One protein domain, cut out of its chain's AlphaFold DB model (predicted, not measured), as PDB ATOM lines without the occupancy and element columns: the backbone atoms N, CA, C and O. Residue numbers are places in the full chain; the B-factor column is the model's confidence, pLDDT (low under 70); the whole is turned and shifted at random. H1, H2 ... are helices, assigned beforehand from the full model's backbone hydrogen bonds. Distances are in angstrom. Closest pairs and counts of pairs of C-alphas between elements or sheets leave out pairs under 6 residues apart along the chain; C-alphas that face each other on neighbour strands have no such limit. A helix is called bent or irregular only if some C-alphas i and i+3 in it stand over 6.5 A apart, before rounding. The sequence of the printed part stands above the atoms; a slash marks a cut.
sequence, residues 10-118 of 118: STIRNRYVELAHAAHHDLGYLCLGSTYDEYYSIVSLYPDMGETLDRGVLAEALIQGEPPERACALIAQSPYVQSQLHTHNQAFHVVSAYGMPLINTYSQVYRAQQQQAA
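AT A GLANCE: This is residues 10 to 118 of the 118 residues of an uncharacterized protein of Acaryochloris marina (strain MBIC 11017) (UniProt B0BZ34). H3, H4 and the long H6 run loosely side by side, their centres making a triangle, while H1 crosses H3 almost at right angles. The short H2 and H5 pack together near the residue 47 end of H3, and H6 runs along the longest axis. The printed part has 109 residues, with six named helices, H1 to H6 in order, and no named strand: all helix. It is compact, with a radius of gyration of the C-alphas of 13.5 A and spans of 44 by 31 by 23 A.

IN THESE COORDINATES: Find C-alpha 10 at (133.302, 198.375, 134.546); from there H1 runs to residue 27, 25.3 A. Next come H2, residues 36 to 45, and H3, residues 47 to 63, 24.8 A. H4 takes residues 68 to 76 and H5 residues 79 to 86. H6, residues 91 to 116, covers 36.8 A to C-alpha 116 at (140.683, 225.504, 152.674). It has a kink of 27 degrees near residue 100 and is only just irregular: C-alphas 97 and 100 are 6.9 A apart.

HOW THE PARTS SIT: Start at the hub, H3, which touches H1, H4, H5 and H6. H1 touches it about perpendicular, at 89 degrees, with residues 16 to 24 alone; the closest C-alphas, of Ala 20 and Val 57, are 5.0 A apart. H3 and H4 form a helical hairpin but only just touch, with 3 pairs of C-alphas within 8 A, closest Leu 58 and Ala 71 at 6.7 A. H2 touches H5, closest C-alphas Tyr 40 and Pro 79 at 4.5 A. H1 and H6 are apart. Every O i to N i+4 pair is within hydrogen-bond range in H1, H3, H4 and H5, against 5 of 6 in H2 and 18 of 22 in H6.

THE WHOLE: The farthest C-alphas, of Thr 87 and Ala 118, are 44.3 A apart. The printed part has no cut and no long link. Look for pLDDT under 70 at residues 25 to 32, of which 25 to 27 belong to H1, and at residue 118.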
ATOM      1  N   SER A  10     132.066 199.128 134.299       91.25
ATOM      2  CA  SER A  10     133.302 198.375 134.546       91.25
ATOM      3  C   SER A  10     134.438 199.259 135.067       91.25
ATOM      4  O   SER A  10     135.101 198.888 136.030       91.25
ATOM      5  N   THR A  11     134.630 200.449 134.497       94.12
ATOM      6  CA  THR A  11     135.661 201.395 134.945       94.12
ATOM      7  C   THR A  11     135.379 201.904 136.353       94.12
ATOM      8  O   THR A  11     136.295 201.987 137.166       94.12
ATOM      9  N   ILE A  12     134.116 202.198 136.675       95.12
ATOM     10  CA  ILE A  12     133.730 202.604 138.032       95.12
ATOM     11  C   ILE A  12     133.956 201.472 139.038       95.12
ATOM     12  O   ILE A  12     134.502 201.719 140.108       95.12
ATOM     13  N   ARG A  13     133.598 200.232 138.695       95.56
ATOM     14  CA  ARG A  13     133.812 199.066 139.569       95.56
ATOM     15  C   ARG A  13     135.293 198.786 139.806       95.56
ATOM     16  O   ARG A  13     135.681 198.534 140.940       95.56
ATOM     17  N   ASN A  14     136.127 198.889 138.773       95.12
ATOM     18  CA  ASN A  14     137.578 198.767 138.925       95.12
ATOM     19  C   ASN A  14     138.123 199.858 139.847       95.12
ATOM     20  O   ASN A  14     138.885 199.569 140.765       95.12
ATOM     21  N   ARG A  15     137.662 201.099 139.659       96.00
ATOM     22  CA  ARG A  15     138.063 202.212 140.514       96.00
ATOM     23  C   ARG A  15     137.622 202.024 141.966       96.00
ATOM     24  O   ARG A  15     138.390 202.313 142.875       96.00
ATOM     25  N   TYR A  16     136.417 201.505 142.187       95.75
ATOM     26  CA  TYR A  16     135.944 201.130 143.517       95.75
ATOM     27  C   TYR A  16     136.891 200.117 144.167       95.75
ATOM     28  O   TYR A  16     137.283 200.301 145.312       95.75
ATOM     29  N   VAL A  17     137.296 199.075 143.432       94.44
ATOM     30  CA  VAL A  17     138.217 198.045 143.935       94.44
ATOM     31  C   VAL A  17     139.569 198.651 144.316       94.44
ATOM     32  O   VAL A  17     140.067 198.359 145.397       94.44
ATOM     33  N   GLU A  18     140.142 199.521 143.481       94.06
ATOM     34  CA  GLU A  18     141.399 200.227 143.787       94.06
ATOM     35  C   GLU A  18     141.315 201.022 145.098       94.06
ATOM     36  O   GLU A  18     142.191 200.907 145.955       94.06
ATOM     37  N   LEU A  19     140.248 201.805 145.264       94.25
ATOM     38  CA  LEU A  19     140.025 202.614 146.462       94.25
ATOM     39  C   LEU A  19     139.747 201.744 147.694       94.25
ATOM     40  O   LEU A  19     140.226 202.048 148.780       94.25
ATOM     41  N   ALA A  20     139.021 200.638 147.526       91.81
ATOM     42  CA  ALA A  20     138.760 199.672 148.588       91.81
ATOM     43  C   ALA A  20     140.061 199.028 149.085       91.81
ATOM     44  O   ALA A  20     140.263 198.884 150.288       91.81
ATOM     45  N   HIS A  21     140.975 198.694 148.169       90.38
ATOM     46  CA  HIS A  21     142.304 198.183 148.515       90.38
ATOM     47  C   HIS A  21     143.138 199.198 149.293       90.38
ATOM     48  O   HIS A  21     143.758 198.829 150.290       90.38
ATOM     49  N   ALA A  22     143.124 200.466 148.876       89.31
ATOM     50  CA  ALA A  22     143.789 201.536 149.617       89.31
ATOM     51  C   ALA A  22     143.196 201.682 151.030       89.31
ATOM     52  O   ALA A  22     143.928 201.634 152.016       89.31
ATOM     53  N   ALA A  23     141.865 201.710 151.143       86.81
ATOM     54  CA  ALA A  23     141.176 201.823 152.425       86.81
ATOM     55  C   ALA A  23     141.470 200.636 153.364       86.81
ATOM     56  O   ALA A  23     141.581 200.812 154.577       86.81
ATOM     57  N   HIS A  24     141.616 199.418 152.834       80.75
ATOM     58  CA  HIS A  24     141.954 198.236 153.637       80.75
ATOM     59  C   HIS A  24     143.339 198.301 154.257       80.75
ATOM     60  O   HIS A  24     143.505 197.876 155.403       80.75
ATOM     61  N   HIS A  25     144.315 198.818 153.512       69.69
ATOM     62  CA  HIS A  25     145.666 198.996 154.023       69.69
ATOM     63  C   HIS A  25     145.665 199.887 155.276       69.69
ATOM     64  O   HIS A  25     146.361 199.588 156.246       69.69
ATOM     65  N   ASP A  26     144.803 200.903 155.295       66.69
ATOM     66  CA  ASP A  26     144.764 201.900 156.362       66.69
ATOM     67  C   ASP A  26     143.822 201.522 157.521       66.69
ATOM     68  O   ASP A  26     144.040 201.936 158.661       66.69
ATOM     69  N   LEU A  27     142.806 200.686 157.267       61.91
ATOM     70  CA  LEU A  27     141.831 200.240 158.275       61.91
ATOM     71  C   LEU A  27     142.185 198.904 158.959       61.91
ATOM     72  O   LEU A  27     141.549 198.546 159.950       61.91
ATOM     73  N   GLY A  28     143.178 198.156 158.463       60.88
ATOM     74  CA  GLY A  28     143.681 196.934 159.108       60.88
ATOM     75  C   GLY A  28     142.732 195.726 159.077       60.88
ATOM     76  O   GLY A  28     142.918 194.779 159.845       60.88
ATOM     77  N   TYR A  29     141.717 195.729 158.207       58.09
ATOM     78  CA  TYR A  29     140.793 194.601 158.064       58.09
ATOM     79  C   TYR A  29     141.429 193.453 157.267       58.09
ATOM     80  O   TYR A  29     141.883 193.615 156.135       58.09
ATOM     81  N   LEU A  30     141.436 192.260 157.867       55.06
ATOM     82  CA  LEU A  30     141.893 191.024 157.237       55.06
ATOM     83  C   LEU A  30     140.874 190.539 156.194       55.06
ATOM     84  O   LEU A  30     139.763 190.153 156.540       55.06
ATOM     85  N   CYS A  31     141.318 190.466 154.938       57.28
ATOM     86  CA  CYS A  31     140.759 189.595 153.900       57.28
ATOM     87  C   CYS A  31     139.295 189.871 153.509       57.28
ATOM     88  O   CYS A  31     138.438 188.989 153.510       57.28
ATOM     89  N   LEU A  32     139.022 191.104 153.102       64.06
ATOM     90  CA  LEU A  32     137.964 191.368 152.133       64.06
ATOM     91  C   LEU A  32     138.573 191.086 150.747       64.06
ATOM     92  O   LEU A  32     139.754 191.359 150.555       64.06
ATOM     93  N   GLY A  33     137.834 190.439 149.841       73.81
ATOM     94  CA  GLY A  33     138.353 189.898 148.574       73.81
ATOM     95  C   GLY A  33     139.185 190.861 147.712       73.81
ATOM     96  O   GLY A  33     139.325 192.043 147.983       73.81
ATOM     97  N   SER A  34     139.763 190.363 146.629       85.56
ATOM     98  CA  SER A  34     140.642 191.146 145.752       85.56
ATOM     99  C   SER A  34     139.949 191.768 144.542       85.56
ATOM    100  O   SER A  34     140.506 192.662 143.900       85.56
ATOM    101  N   THR A  35     138.734 191.319 144.243       92.75
ATOM    102  CA  THR A  35     137.973 191.698 143.052       92.75
ATOM    103  C   THR A  35     136.581 192.209 143.402       92.75
ATOM    104  O   THR A  35     136.053 191.966 144.487       92.75
ATOM    105  N   TYR A  36     135.953 192.893 142.444       93.94
ATOM    106  CA  TYR A  36     134.587 193.384 142.600       93.94
ATOM    107  C   TYR A  36     133.593 192.253 142.905       93.94
ATOM    108  O   TYR A  36     132.757 192.399 143.793       93.94
ATOM    109  N   ASP A  37     133.696 191.123 142.202       94.06
ATOM    110  CA  ASP A  37     132.766 190.000 142.362       94.06
ATOM    111  C   ASP A  37     132.939 189.298 143.718       94.06
ATOM    112  O   ASP A  37     131.958 188.859 144.327       94.06
ATOM    113  N   GLU A  38     134.168 189.238 144.236       92.25
ATOM    114  CA  GLU A  38     134.426 188.745 145.591       92.25
ATOM    115  C   GLU A  38     133.835 189.690 146.639       92.25
ATOM    116  O   GLU A  38     133.139 189.223 147.544       92.25
ATOM    117  N   TYR A  39     134.028 191.008 146.494       91.94
ATOM    118  CA  TYR A  39     133.366 191.979 147.367       91.94
ATOM    119  C   TYR A  39     131.850 191.831 147.304       91.94
ATOM    120  O   TYR A  39     131.221 191.718 148.350       91.94
ATOM    121  N   TYR A  40     131.268 191.752 146.104       93.69
ATOM    122  CA  TYR A  40     129.832 191.557 145.904       93.69
ATOM    123  C   TYR A  40     129.322 190.312 146.629       93.69
ATOM    124  O   TYR A  40     128.312 190.369 147.333       93.69
ATOM    125  N   SER A  41     130.032 189.193 146.490       92.19
ATOM    126  CA  SER A  41     129.659 187.924 147.117       92.19
ATOM    127  C   SER A  41     129.701 188.014 148.643       92.19
ATOM    128  O   SER A  41     128.774 187.556 149.310       92.19
ATOM    129  N   ILE A  42     130.737 188.648 149.200       89.81
ATOM    130  CA  ILE A  42     130.891 188.827 150.649       89.81
ATOM    131  C   ILE A  42     129.808 189.760 151.196       89.81
ATOM    132  O   ILE A  42     129.091 189.383 152.120       89.81
ATOM    133  N   VAL A  43     129.638 190.956 150.623       89.94
ATOM    134  CA  VAL A  43     128.676 191.941 151.148       89.94
ATOM    135  C   VAL A  43     127.225 191.509 150.950       89.94
ATOM    136  O   VAL A  43     126.361 191.903 151.727       89.94
ATOM    137  N   SER A  44     126.949 190.652 149.961       90.75
ATOM    138  CA  SER A  44     125.628 190.034 149.805       90.75
ATOM    139  C   SER A  44     125.241 189.193 151.027       90.75
ATOM    140  O   SER A  44     124.057 189.125 151.355       90.75
ATOM    141  N   LEU A  45     126.226 188.569 151.687       90.06
ATOM    142  CA  LEU A  45     126.052 187.770 152.905       90.06
ATOM    143  C   LEU A  45     126.205 188.606 154.183       90.06
ATOM    144  O   LEU A  45     125.550 188.313 155.180       90.06
ATOM    145  N   TYR A  46     127.039 189.648 154.146       88.50
ATOM    146  CA  TYR A  46     127.352 190.514 155.285       88.50
ATOM    147  C   TYR A  46     127.177 192.003 154.917       88.50
ATOM    148  O   TYR A  46     128.168 192.699 154.677       88.50
ATOM    149  N   PRO A  47     125.933 192.522 154.870       86.19
ATOM    150  CA  PRO A  47     125.651 193.883 154.398       86.19
ATOM    151  C   PRO A  47     126.360 194.987 155.191       86.19
ATOM    152  O   PRO A  47     126.859 195.936 154.588       86.19
ATOM    153  N   ASP A  48     126.493 194.831 156.512       86.56
ATOM    154  CA  ASP A  48     127.168 195.803 157.389       86.56
ATOM    155  C   ASP A  48     128.644 196.022 157.000       86.56
ATOM    156  O   ASP A  48     129.197 197.119 157.143       86.56
ATOM    157  N   MET A  49     129.293 194.985 156.452       86.06
ATOM    158  CA  MET A  49     130.651 195.106 155.917       86.06
ATOM    159  C   MET A  49     130.670 195.962 154.651       86.06
ATOM    160  O   MET A  49     131.607 196.731 154.452       86.06
ATOM    161  N   GLY A  50     129.632 195.863 153.817       88.12
ATOM    162  CA  GLY A  50     129.497 196.666 152.604       88.12
ATOM    163  C   GLY A  50     129.366 198.158 152.897       88.12
ATOM    164  O   GLY A  50     130.029 198.962 152.247       88.12
ATOM    165  N   GLU A  51     128.607 198.532 153.927       88.69
ATOM    166  CA  GLU A  51     128.507 199.938 154.338       88.69
ATOM    167  C   GLU A  51     129.838 200.489 154.862       88.69
ATOM    168  O   GLU A  51     130.205 201.634 154.594       88.69
ATOM    169  N   THR A  52     130.576 199.670 155.615       89.00
ATOM    170  CA  THR A  52     131.902 200.044 156.122       89.00
ATOM    171  C   THR A  52     132.890 200.226 154.971       89.00
ATOM    172  O   THR A  52     133.640 201.205 154.952       89.00
ATOM    173  N   LEU A  53     132.847 199.327 153.983       89.88
ATOM    174  CA  LEU A  53     133.689 199.385 152.794       89.88
ATOM    175  C   LEU A  53     133.424 200.645 151.969       89.88
ATOM    176  O   LEU A  53     134.362 201.359 151.628       89.88
ATOM    177  N   ASP A  54     132.158 200.971 151.717       93.25
ATOM    178  CA  ASP A  54     131.764 202.173 150.977       93.25
ATOM    179  C   ASP A  54     132.248 203.458 151.653       93.25
ATOM    180  O   ASP A  54     132.710 204.382 150.981       93.25
ATOM    181  N   ARG A  55     132.193 203.523 152.989       91.81
ATOM    182  CA  ARG A  55     132.736 204.665 153.743       91.81
ATOM    183  C   ARG A  55     134.251 204.770 153.596       91.81
ATOM    184  O   ARG A  55     134.746 205.880 153.424       91.81
ATOM    185  N   GLY A  56     134.967 203.646 153.642       91.75
ATOM    186  CA  GLY A  56     136.412 203.602 153.398       91.75
ATOM    187  C   GLY A  56     136.767 204.052 151.980       91.75
ATOM    188  O   GLY A  56     137.589 204.946 151.806       91.75
ATOM    189  N   VAL A  57     136.071 203.519 150.973       94.19
ATOM    190  CA  VAL A  57     136.225 203.911 149.563       94.19
ATOM    191  C   VAL A  57     136.003 205.408 149.375       94.19
ATOM    192  O   VAL A  57     136.776 206.056 148.676       94.19
ATOM    193  N   LEU A  58     134.968 205.975 149.995       95.12
ATOM    194  CA  LEU A  58     134.709 207.409 149.919       95.12
ATOM    195  C   LEU A  58     135.740 208.242 150.683       95.12
ATOM    196  O   LEU A  58     136.082 209.325 150.221       95.12
ATOM    197  N   ALA A  59     136.250 207.773 151.819       92.88
ATOM    198  CA  ALA A  59     137.337 208.463 152.511       92.88
ATOM    199  C   ALA A  59     138.585 208.547 151.613       92.88
ATOM    200  O   ALA A  59     139.135 209.632 151.432       92.88
ATOM    201  N   GLU A  60     138.955 207.443 150.961       94.19
ATOM    202  CA  GLU A  60     140.068 207.408 150.008       94.19
ATOM    203  C   GLU A  60     139.811 208.252 148.761       94.19
ATOM    204  O   GLU A  60     140.683 209.000 148.317       94.19
ATOM    205  N   ALA A  61     138.597 208.193 148.208       94.94
ATOM    206  CA  ALA A  61     138.204 209.022 147.073       94.94
ATOM    207  C   ALA A  61     138.358 210.513 147.406       94.94
ATOM    208  O   ALA A  61     138.870 211.283 146.593       94.94
ATOM    209  N   LEU A  62     137.973 210.906 148.623       94.44
ATOM    210  CA  LEU A  62     138.097 212.272 149.110       94.44
ATOM    211  C   LEU A  62     139.566 212.692 149.247       94.44
ATOM    212  O   LEU A  62     139.933 213.763 148.769       94.44
ATOM    213  N   ILE A  63     140.411 211.843 149.846       93.00
ATOM    214  CA  ILE A  63     141.863 212.074 149.970       93.00
ATOM    215  C   ILE A  63     142.502 212.265 148.589       93.00
ATOM    216  O   ILE A  63     143.335 213.152 148.403       93.00
ATOM    217  N   GLN A  64     142.079 211.472 147.604       93.06
ATOM    218  CA  GLN A  64     142.570 211.542 146.226       93.06
ATOM    219  C   GLN A  64     141.904 212.654 145.393       93.06
ATOM    220  O   GLN A  64     142.225 212.812 144.215       93.06
ATOM    221  N   GLY A  65     141.006 213.445 145.989       92.81
ATOM    222  CA  GLY A  65     140.373 214.595 145.347       92.81
ATOM    223  C   GLY A  65     139.327 214.231 144.292       92.81
ATOM    224  O   GLY A  65     139.124 214.994 143.347       92.81
ATOM    225  N   GLU A  66     138.656 213.084 144.415       93.62
ATOM    226  CA  GLU A  66     137.592 212.721 143.481       93.62
ATOM    227  C   GLU A  66     136.380 213.656 143.617       93.62
ATOM    228  O   GLU A  66     135.886 213.891 144.725       93.62
ATOM    229  N   PRO A  67     135.844 214.181 142.504       92.31
ATOM    230  CA  PRO A  67     134.714 215.091 142.566       92.31
ATOM    231  C   PRO A  67     133.423 214.354 142.977       92.31
ATOM    232  O   PRO A  67     133.285 213.148 142.731       92.31
ATOM    233  N   PRO A  68     132.437 215.060 143.562       92.12
ATOM    234  CA  PRO A  68     131.190 214.462 144.046       92.12
ATOM    235  C   PRO A  68     130.422 213.612 143.023       92.12
ATOM    236  O   PRO A  68     129.810 212.606 143.383       92.12
ATOM    237  N   GLU A  69     130.465 213.971 141.740       90.94
ATOM    238  CA  GLU A  69     129.810 213.221 140.665       90.94
ATOM    239  C   GLU A  69     130.395 211.809 140.527       90.94
ATOM    240  O   GLU A  69     129.670 210.848 140.260       90.94
ATOM    241  N   ARG A  70     131.705 211.670 140.752       91.38
ATOM    242  CA  ARG A  70     132.402 210.386 140.686       91.38
ATOM    243  C   ARG A  70     132.162 209.555 141.943       91.38
ATOM    244  O   ARG A  70     131.907 208.361 141.819       91.38
ATOM    245  N   ALA A  71     132.097 210.190 143.113       91.88
ATOM    246  CA  ALA A  71     131.653 209.548 144.351       91.88
ATOM    247  C   ALA A  71     130.230 208.974 144.225       91.88
ATOM    248  O   ALA A  71     129.980 207.840 144.630       91.88
ATOM    249  N   CYS A  72     129.310 209.711 143.594       93.25
ATOM    250  CA  CYS A  72     127.959 209.224 143.306       93.25
ATOM    251  C   CYS A  72     127.985 207.961 142.435       93.25
ATOM    252  O   CYS A  72     127.332 206.970 142.763       93.25
ATOM    253  N   ALA A  73     128.786 207.966 141.365       93.88
ATOM    254  CA  ALA A  73     128.954 206.793 140.513       93.88
ATOM    255  C   ALA A  73     129.549 205.599 141.282       93.88
ATOM    256  O   ALA A  73     129.051 204.482 141.129       93.88
ATOM    257  N   LEU A  74     130.558 205.836 142.129       95.69
ATOM    258  CA  LEU A  74     131.174 204.814 142.983       95.69
ATOM    259  C   LEU A  74     130.148 204.161 143.914       95.69
ATOM    260  O   LEU A  74     130.051 202.939 143.921       95.69
ATOM    261  N   ILE A  75     129.340 204.944 144.636       95.50
ATOM    262  CA  ILE A  75     128.308 204.396 145.531       95.50
ATOM    263  C   ILE A  75     127.202 203.694 144.755       95.50
ATOM    264  O   ILE A  75     126.804 202.592 145.129       95.50
ATOM    265  N   ALA A  76     126.732 204.272 143.649       93.31
ATOM    266  CA  ALA A  76     125.703 203.646 142.825       93.31
ATOM    267  C   ALA A  76     126.146 202.274 142.293       93.31
ATOM    268  O   ALA A  76     125.321 201.371 142.164       93.31
ATOM    269  N   GLN A  77     127.436 202.112 141.994       94.75
ATOM    270  CA  GLN A  77     128.038 200.855 141.546       94.75
ATOM    271  C   GLN A  77     128.739 200.080 142.664       94.75
ATOM    272  O   GLN A  77     129.460 199.134 142.358       94.75
ATOM    273  N   SER A  78     128.546 200.443 143.933       95.00
ATOM    274  CA  SER A  78     129.162 199.714 145.036       95.00
ATOM    275  C   SER A  78     128.623 198.281 145.117       95.00
ATOM    276  O   SER A  78     127.439 198.042 144.841       95.00
ATOM    277  N   PRO A  79     129.442 197.316 145.568       93.88
ATOM    278  CA  PRO A  79     128.993 195.966 145.874       93.88
ATOM    279  C   PRO A  79     127.775 195.946 146.807       93.88
ATOM    280  O   PRO A  79     126.844 195.175 146.574       93.88
ATOM    281  N   TYR A  80     127.742 196.821 147.822       93.56
ATOM    282  CA  TYR A  80     126.612 196.926 148.744       93.56
ATOM    283  C   TYR A  80     125.336 197.309 147.995       93.56
ATOM    284  O   TYR A  80     124.384 196.525 147.989       93.56
ATOM    285  N   VAL A  81     125.324 198.446 147.290       93.25
ATOM    286  CA  VAL A  81     124.129 198.918 146.573       93.25
ATOM    287  C   VAL A  81     123.671 197.895 145.541       93.25
ATOM    288  O   VAL A  81     122.485 197.573 145.479       93.25
ATOM    289  N   GLN A  82     124.598 197.328 144.769       94.19
ATOM    290  CA  GLN A  82     124.262 196.328 143.760       94.19
ATOM    291  C   GLN A  82     123.682 195.052 144.396       94.19
ATOM    292  O   GLN A  82     122.708 194.513 143.873       94.19
ATOM    293  N   SER A  83     124.197 194.599 145.545       92.81
ATOM    294  CA  SER A  83     123.636 193.440 146.258       92.81
ATOM    295  C   SER A  83     122.234 193.715 146.807       92.81
ATOM    296  O   SER A  83     121.345 192.868 146.701       92.81
ATOM    297  N   GLN A  84     121.980 194.921 147.325       90.44
ATOM    298  CA  GLN A  84     120.654 195.302 147.810       90.44
ATOM    299  C   GLN A  84     119.638 195.402 146.668       90.44
ATOM    300  O   GLN A  84     118.475 195.032 146.840       90.44
ATOM    301  N   LEU A  85     120.070 195.857 145.491       89.94
ATOM    302  CA  LEU A  85     119.227 195.938 144.299       89.94
ATOM    303  C   LEU A  85     118.902 194.560 143.714       89.94
ATOM    304  O   LEU A  85     117.748 194.317 143.368       89.94
ATOM    305  N   HIS A  86     119.896 193.677 143.596       88.31
ATOM    306  CA  HIS A  86     119.771 192.438 142.819       88.31
ATOM    307  C   HIS A  86     119.537 191.180 143.657       88.31
ATOM    308  O   HIS A  86     118.848 190.274 143.197       88.31
ATOM    309  N   THR A  87     120.077 191.112 144.873       85.81
ATOM    310  CA  THR A  87     119.908 189.958 145.767       85.81
ATOM    311  C   THR A  87     118.729 190.167 146.714       85.81
ATOM    312  O   THR A  87     117.896 189.277 146.876       85.81
ATOM    313  N   HIS A  88     118.623 191.358 147.311       82.62
ATOM    314  CA  HIS A  88     117.644 191.636 148.374       82.62
ATOM    315  C   HIS A  88     116.396 192.408 147.907       82.62
ATOM    316  O   HIS A  88     115.436 192.528 148.665       82.62
ATOM    317  N   ASN A  89     116.366 192.891 146.657       84.25
ATOM    318  CA  ASN A  89     115.258 193.646 146.046       84.25
ATOM    319  C   ASN A  89     114.820 194.912 146.823       84.25
ATOM    320  O   ASN A  89     113.645 195.285 146.818       84.25
ATOM    321  N   GLN A  90     115.751 195.617 147.473       83.19
ATOM    322  CA  GLN A  90     115.472 196.772 148.344       83.19
ATOM    323  C   GLN A  90     115.735 198.136 147.678       83.19
ATOM    324  O   GLN A  90     116.290 199.052 148.289       83.19
ATOM    325  N   ALA A  91     115.324 198.306 146.417       78.50
ATOM    326  CA  ALA A  91     115.736 199.443 145.584       78.50
ATOM    327  C   ALA A  91     115.394 200.836 146.141       78.50
ATOM    328  O   ALA A  91     116.216 201.749 146.088       78.50
ATOM    329  N   PHE A  92     114.197 201.024 146.700       79.25
ATOM    330  CA  PHE A  92     113.814 202.328 147.245       79.25
ATOM    331  C   PHE A  92     114.569 202.658 148.540       79.25
ATOM    332  O   PHE A  92     115.050 203.780 148.712       79.25
ATOM    333  N   HIS A  93     114.699 201.679 149.440       84.06
ATOM    334  CA  HIS A  93     115.360 201.866 150.731       84.06
ATOM    335  C   HIS A  93     116.854 202.163 150.553       84.06
ATOM    336  O   HIS A  93     117.356 203.128 151.122       84.06
ATOM    337  N   VAL A  94     117.547 201.413 149.688       87.25
ATOM    338  CA  VAL A  94     118.989 201.597 149.470       87.25
ATOM    339  C   VAL A  94     119.331 202.970 148.873       87.25
ATOM    340  O   VAL A  94     120.333 203.580 149.238       87.25
ATOM    341  N   VAL A  95     118.486 203.520 147.997       81.06
ATOM    342  CA  VAL A  95     118.721 204.861 147.436       81.06
ATOM    343  C   VAL A  95     118.402 205.952 148.460       81.06
ATOM    344  O   VAL A  95     119.203 206.867 148.658       81.06
ATOM    345  N   SER A  96     117.238 205.868 149.110       85.38
ATOM    346  CA  SER A  96     116.710 206.950 149.953       85.38
ATOM    347  C   SER A  96     117.342 207.026 151.345       85.38
ATOM    348  O   SER A  96     117.604 208.127 151.824       85.38
ATOM    349  N   ALA A  97     117.603 205.883 151.981       87.44
ATOM    350  CA  ALA A  97     118.083 205.817 153.361       87.44
ATOM    351  C   ALA A  97     119.606 205.657 153.468       87.44
ATOM    352  O   ALA A  97     120.170 205.956 154.517       87.44
ATOM    353  N   TYR A  98     120.266 205.221 152.392       90.62
ATOM    354  CA  TYR A  98     121.700 204.936 152.394       90.62
ATOM    355  C   TYR A  98     122.485 205.799 151.396       90.62
ATOM    356  O   TYR A  98     123.277 206.651 151.806       90.62
ATOM    357  N   GLY A  99     122.235 205.641 150.092       89.75
ATOM    358  CA  GLY A  99     123.060 206.270 149.054       89.75
ATOM    359  C   GLY A  99     123.028 207.800 149.091       89.75
ATOM    360  O   GLY A  99     124.076 208.447 149.110       89.75
ATOM    361  N   MET A 100     121.831 208.396 149.149       91.19
ATOM    362  CA  MET A 100     121.676 209.856 149.143       91.19
ATOM    363  C   MET A 100     122.295 210.548 150.371       91.19
ATOM    364  O   MET A 100     123.053 211.502 150.180       91.19
ATOM    365  N   PRO A 101     122.032 210.108 151.621       93.69
ATOM    366  CA  PRO A 101     122.703 210.671 152.793       93.69
ATOM    367  C   PRO A 101     124.230 210.623 152.693       93.69
ATOM    368  O   PRO A 101     124.888 211.632 152.946       93.69
ATOM    369  N   LEU A 102     124.786 209.490 152.258       92.44
ATOM    370  CA  LEU A 102     126.229 209.285 152.180       92.44
ATOM    371  C   LEU A 102     126.896 210.235 151.167       92.44
ATOM    372  O   LEU A 102     127.877 210.909 151.493       92.44
ATOM    373  N   ILE A 103     126.321 210.363 149.968       93.81
ATOM    374  CA  ILE A 103     126.819 211.282 148.929       93.81
ATOM    375  C   ILE A 103     126.675 212.751 149.334       93.81
ATOM    376  O   ILE A 103     127.553 213.566 149.031       93.81
ATOM    377  N   ASN A 104     125.610 213.107 150.053       94.44
ATOM    378  CA  ASN A 104     125.437 214.465 150.567       94.44
ATOM    379  C   ASN A 104     126.543 214.828 151.564       94.44
ATOM    380  O   ASN A 104     127.139 215.900 151.441       94.44
ATOM    381  N   THR A 105     126.852 213.932 152.504       94.38
ATOM    382  CA  THR A 105     127.955 214.127 153.453       94.38
ATOM    383  C   THR A 105     129.288 214.262 152.722       94.38
ATOM    384  O   THR A 105     129.992 215.245 152.946       94.38
ATOM    385  N   TYR A 106     129.602 213.358 151.788       95.62
ATOM    386  CA  TYR A 106     130.817 213.451 150.968       95.62
ATOM    387  C   TYR A 106     130.940 214.816 150.278       95.62
ATOM    388  O   TYR A 106     131.957 215.498 150.391       95.62
ATOM    389  N   SER A 107     129.869 215.251 149.609       94.94
ATOM    390  CA  SER A 107     129.840 216.504 148.847       94.94
ATOM    391  C   SER A 107     130.097 217.730 149.723       94.94
ATOM    392  O   SER A 107     130.755 218.677 149.290       94.94
ATOM    393  N   GLN A 108     129.570 217.733 150.949       95.75
ATOM    394  CA  GLN A 108     129.795 218.814 151.908       95.75
ATOM    395  C   GLN A 108     131.262 218.875 152.340       95.75
ATOM    396  O   GLN A 108     131.856 219.954 152.311       95.75
ATOM    397  N   VAL A 109     131.853 217.726 152.679       95.06
ATOM    398  CA  VAL A 109     133.258 217.655 153.105       95.06
ATOM    399  C   VAL A 109     134.196 218.048 151.962       95.06
ATOM    400  O   VAL A 109     135.082 218.875 152.166       95.06
ATOM    401  N   TYR A 110     133.951 217.551 150.747       95.12
ATOM    402  CA  TYR A 110     134.731 217.908 149.559       95.12
ATOM    403  C   TYR A 110     134.758 219.425 149.323       95.12
ATOM    404  O   TYR A 110     135.814 220.019 149.113       95.12
ATOM    405  N   ARG A 111     133.597 220.090 149.408       94.31
ATOM    406  CA  ARG A 111     133.511 221.554 149.252       94.31
ATOM    407  C   ARG A 111     134.283 222.297 150.337       94.31
ATOM    408  O   ARG A 111     134.941 223.285 150.025       94.31
ATOM    409  N   ALA A 112     134.210 221.832 151.583       92.75
ATOM    410  CA  ALA A 112     134.956 222.433 152.683       92.75
ATOM    411  C   ALA A 112     136.476 222.313 152.472       92.75
ATOM    412  O   ALA A 112     137.195 223.284 152.688       92.75
ATOM    413  N   GLN A 113     136.961 221.168 151.980       91.50
ATOM    414  CA  GLN A 113     138.379 220.978 151.653       91.50
ATOM    415  C   GLN A 113     138.845 221.898 150.518       91.50
ATOM    416  O   GLN A 113     139.895 222.526 150.628       91.50
ATOM    417  N   GLN A 114     138.044 222.043 149.458       90.94
ATOM    418  CA  GLN A 114     138.360 222.949 148.347       90.94
ATOM    419  C   GLN A 114     138.460 224.415 148.794       90.94
ATOM    420  O   GLN A 114     139.297 225.153 148.289       90.94
ATOM    421  N   GLN A 115     137.642 224.838 149.763       87.62
ATOM    422  CA  GLN A 115     137.703 226.194 150.322       87.62
ATOM    423  C   GLN A 115     138.935 226.436 151.202       87.62
ATOM    424  O   GLN A 115     139.364 227.574 151.324       87.62
ATOM    425  N   GLN A 116     139.483 225.396 151.834       82.00
ATOM    426  CA  GLN A 116     140.683 225.504 152.674       82.00
ATOM    427  C   GLN A 116     141.985 225.480 151.862       82.00
ATOM    428  O   GLN A 116     143.009 225.957 152.343       82.00
ATOM    429  N   ALA A 117     141.951 224.904 150.661       73.81
ATOM    430  CA  ALA A 117     143.096 224.813 149.758       73.81
ATOM    431  C   ALA A 117     143.227 226.013 148.792       73.81
ATOM    432  O   ALA A 117     144.193 226.057 148.028       73.81
ATOM    433  N   ALA A 118     142.266 226.945 148.808       62.19
ATOM    434  CA  ALA A 118     142.216 228.155 147.981       62.19
ATOM    435  C   ALA A 118     142.668 229.396 148.764       62.19
ATOM    436  O   ALA A 118     143.319 230.265 148.140       62.19
TER     437      ALA A 118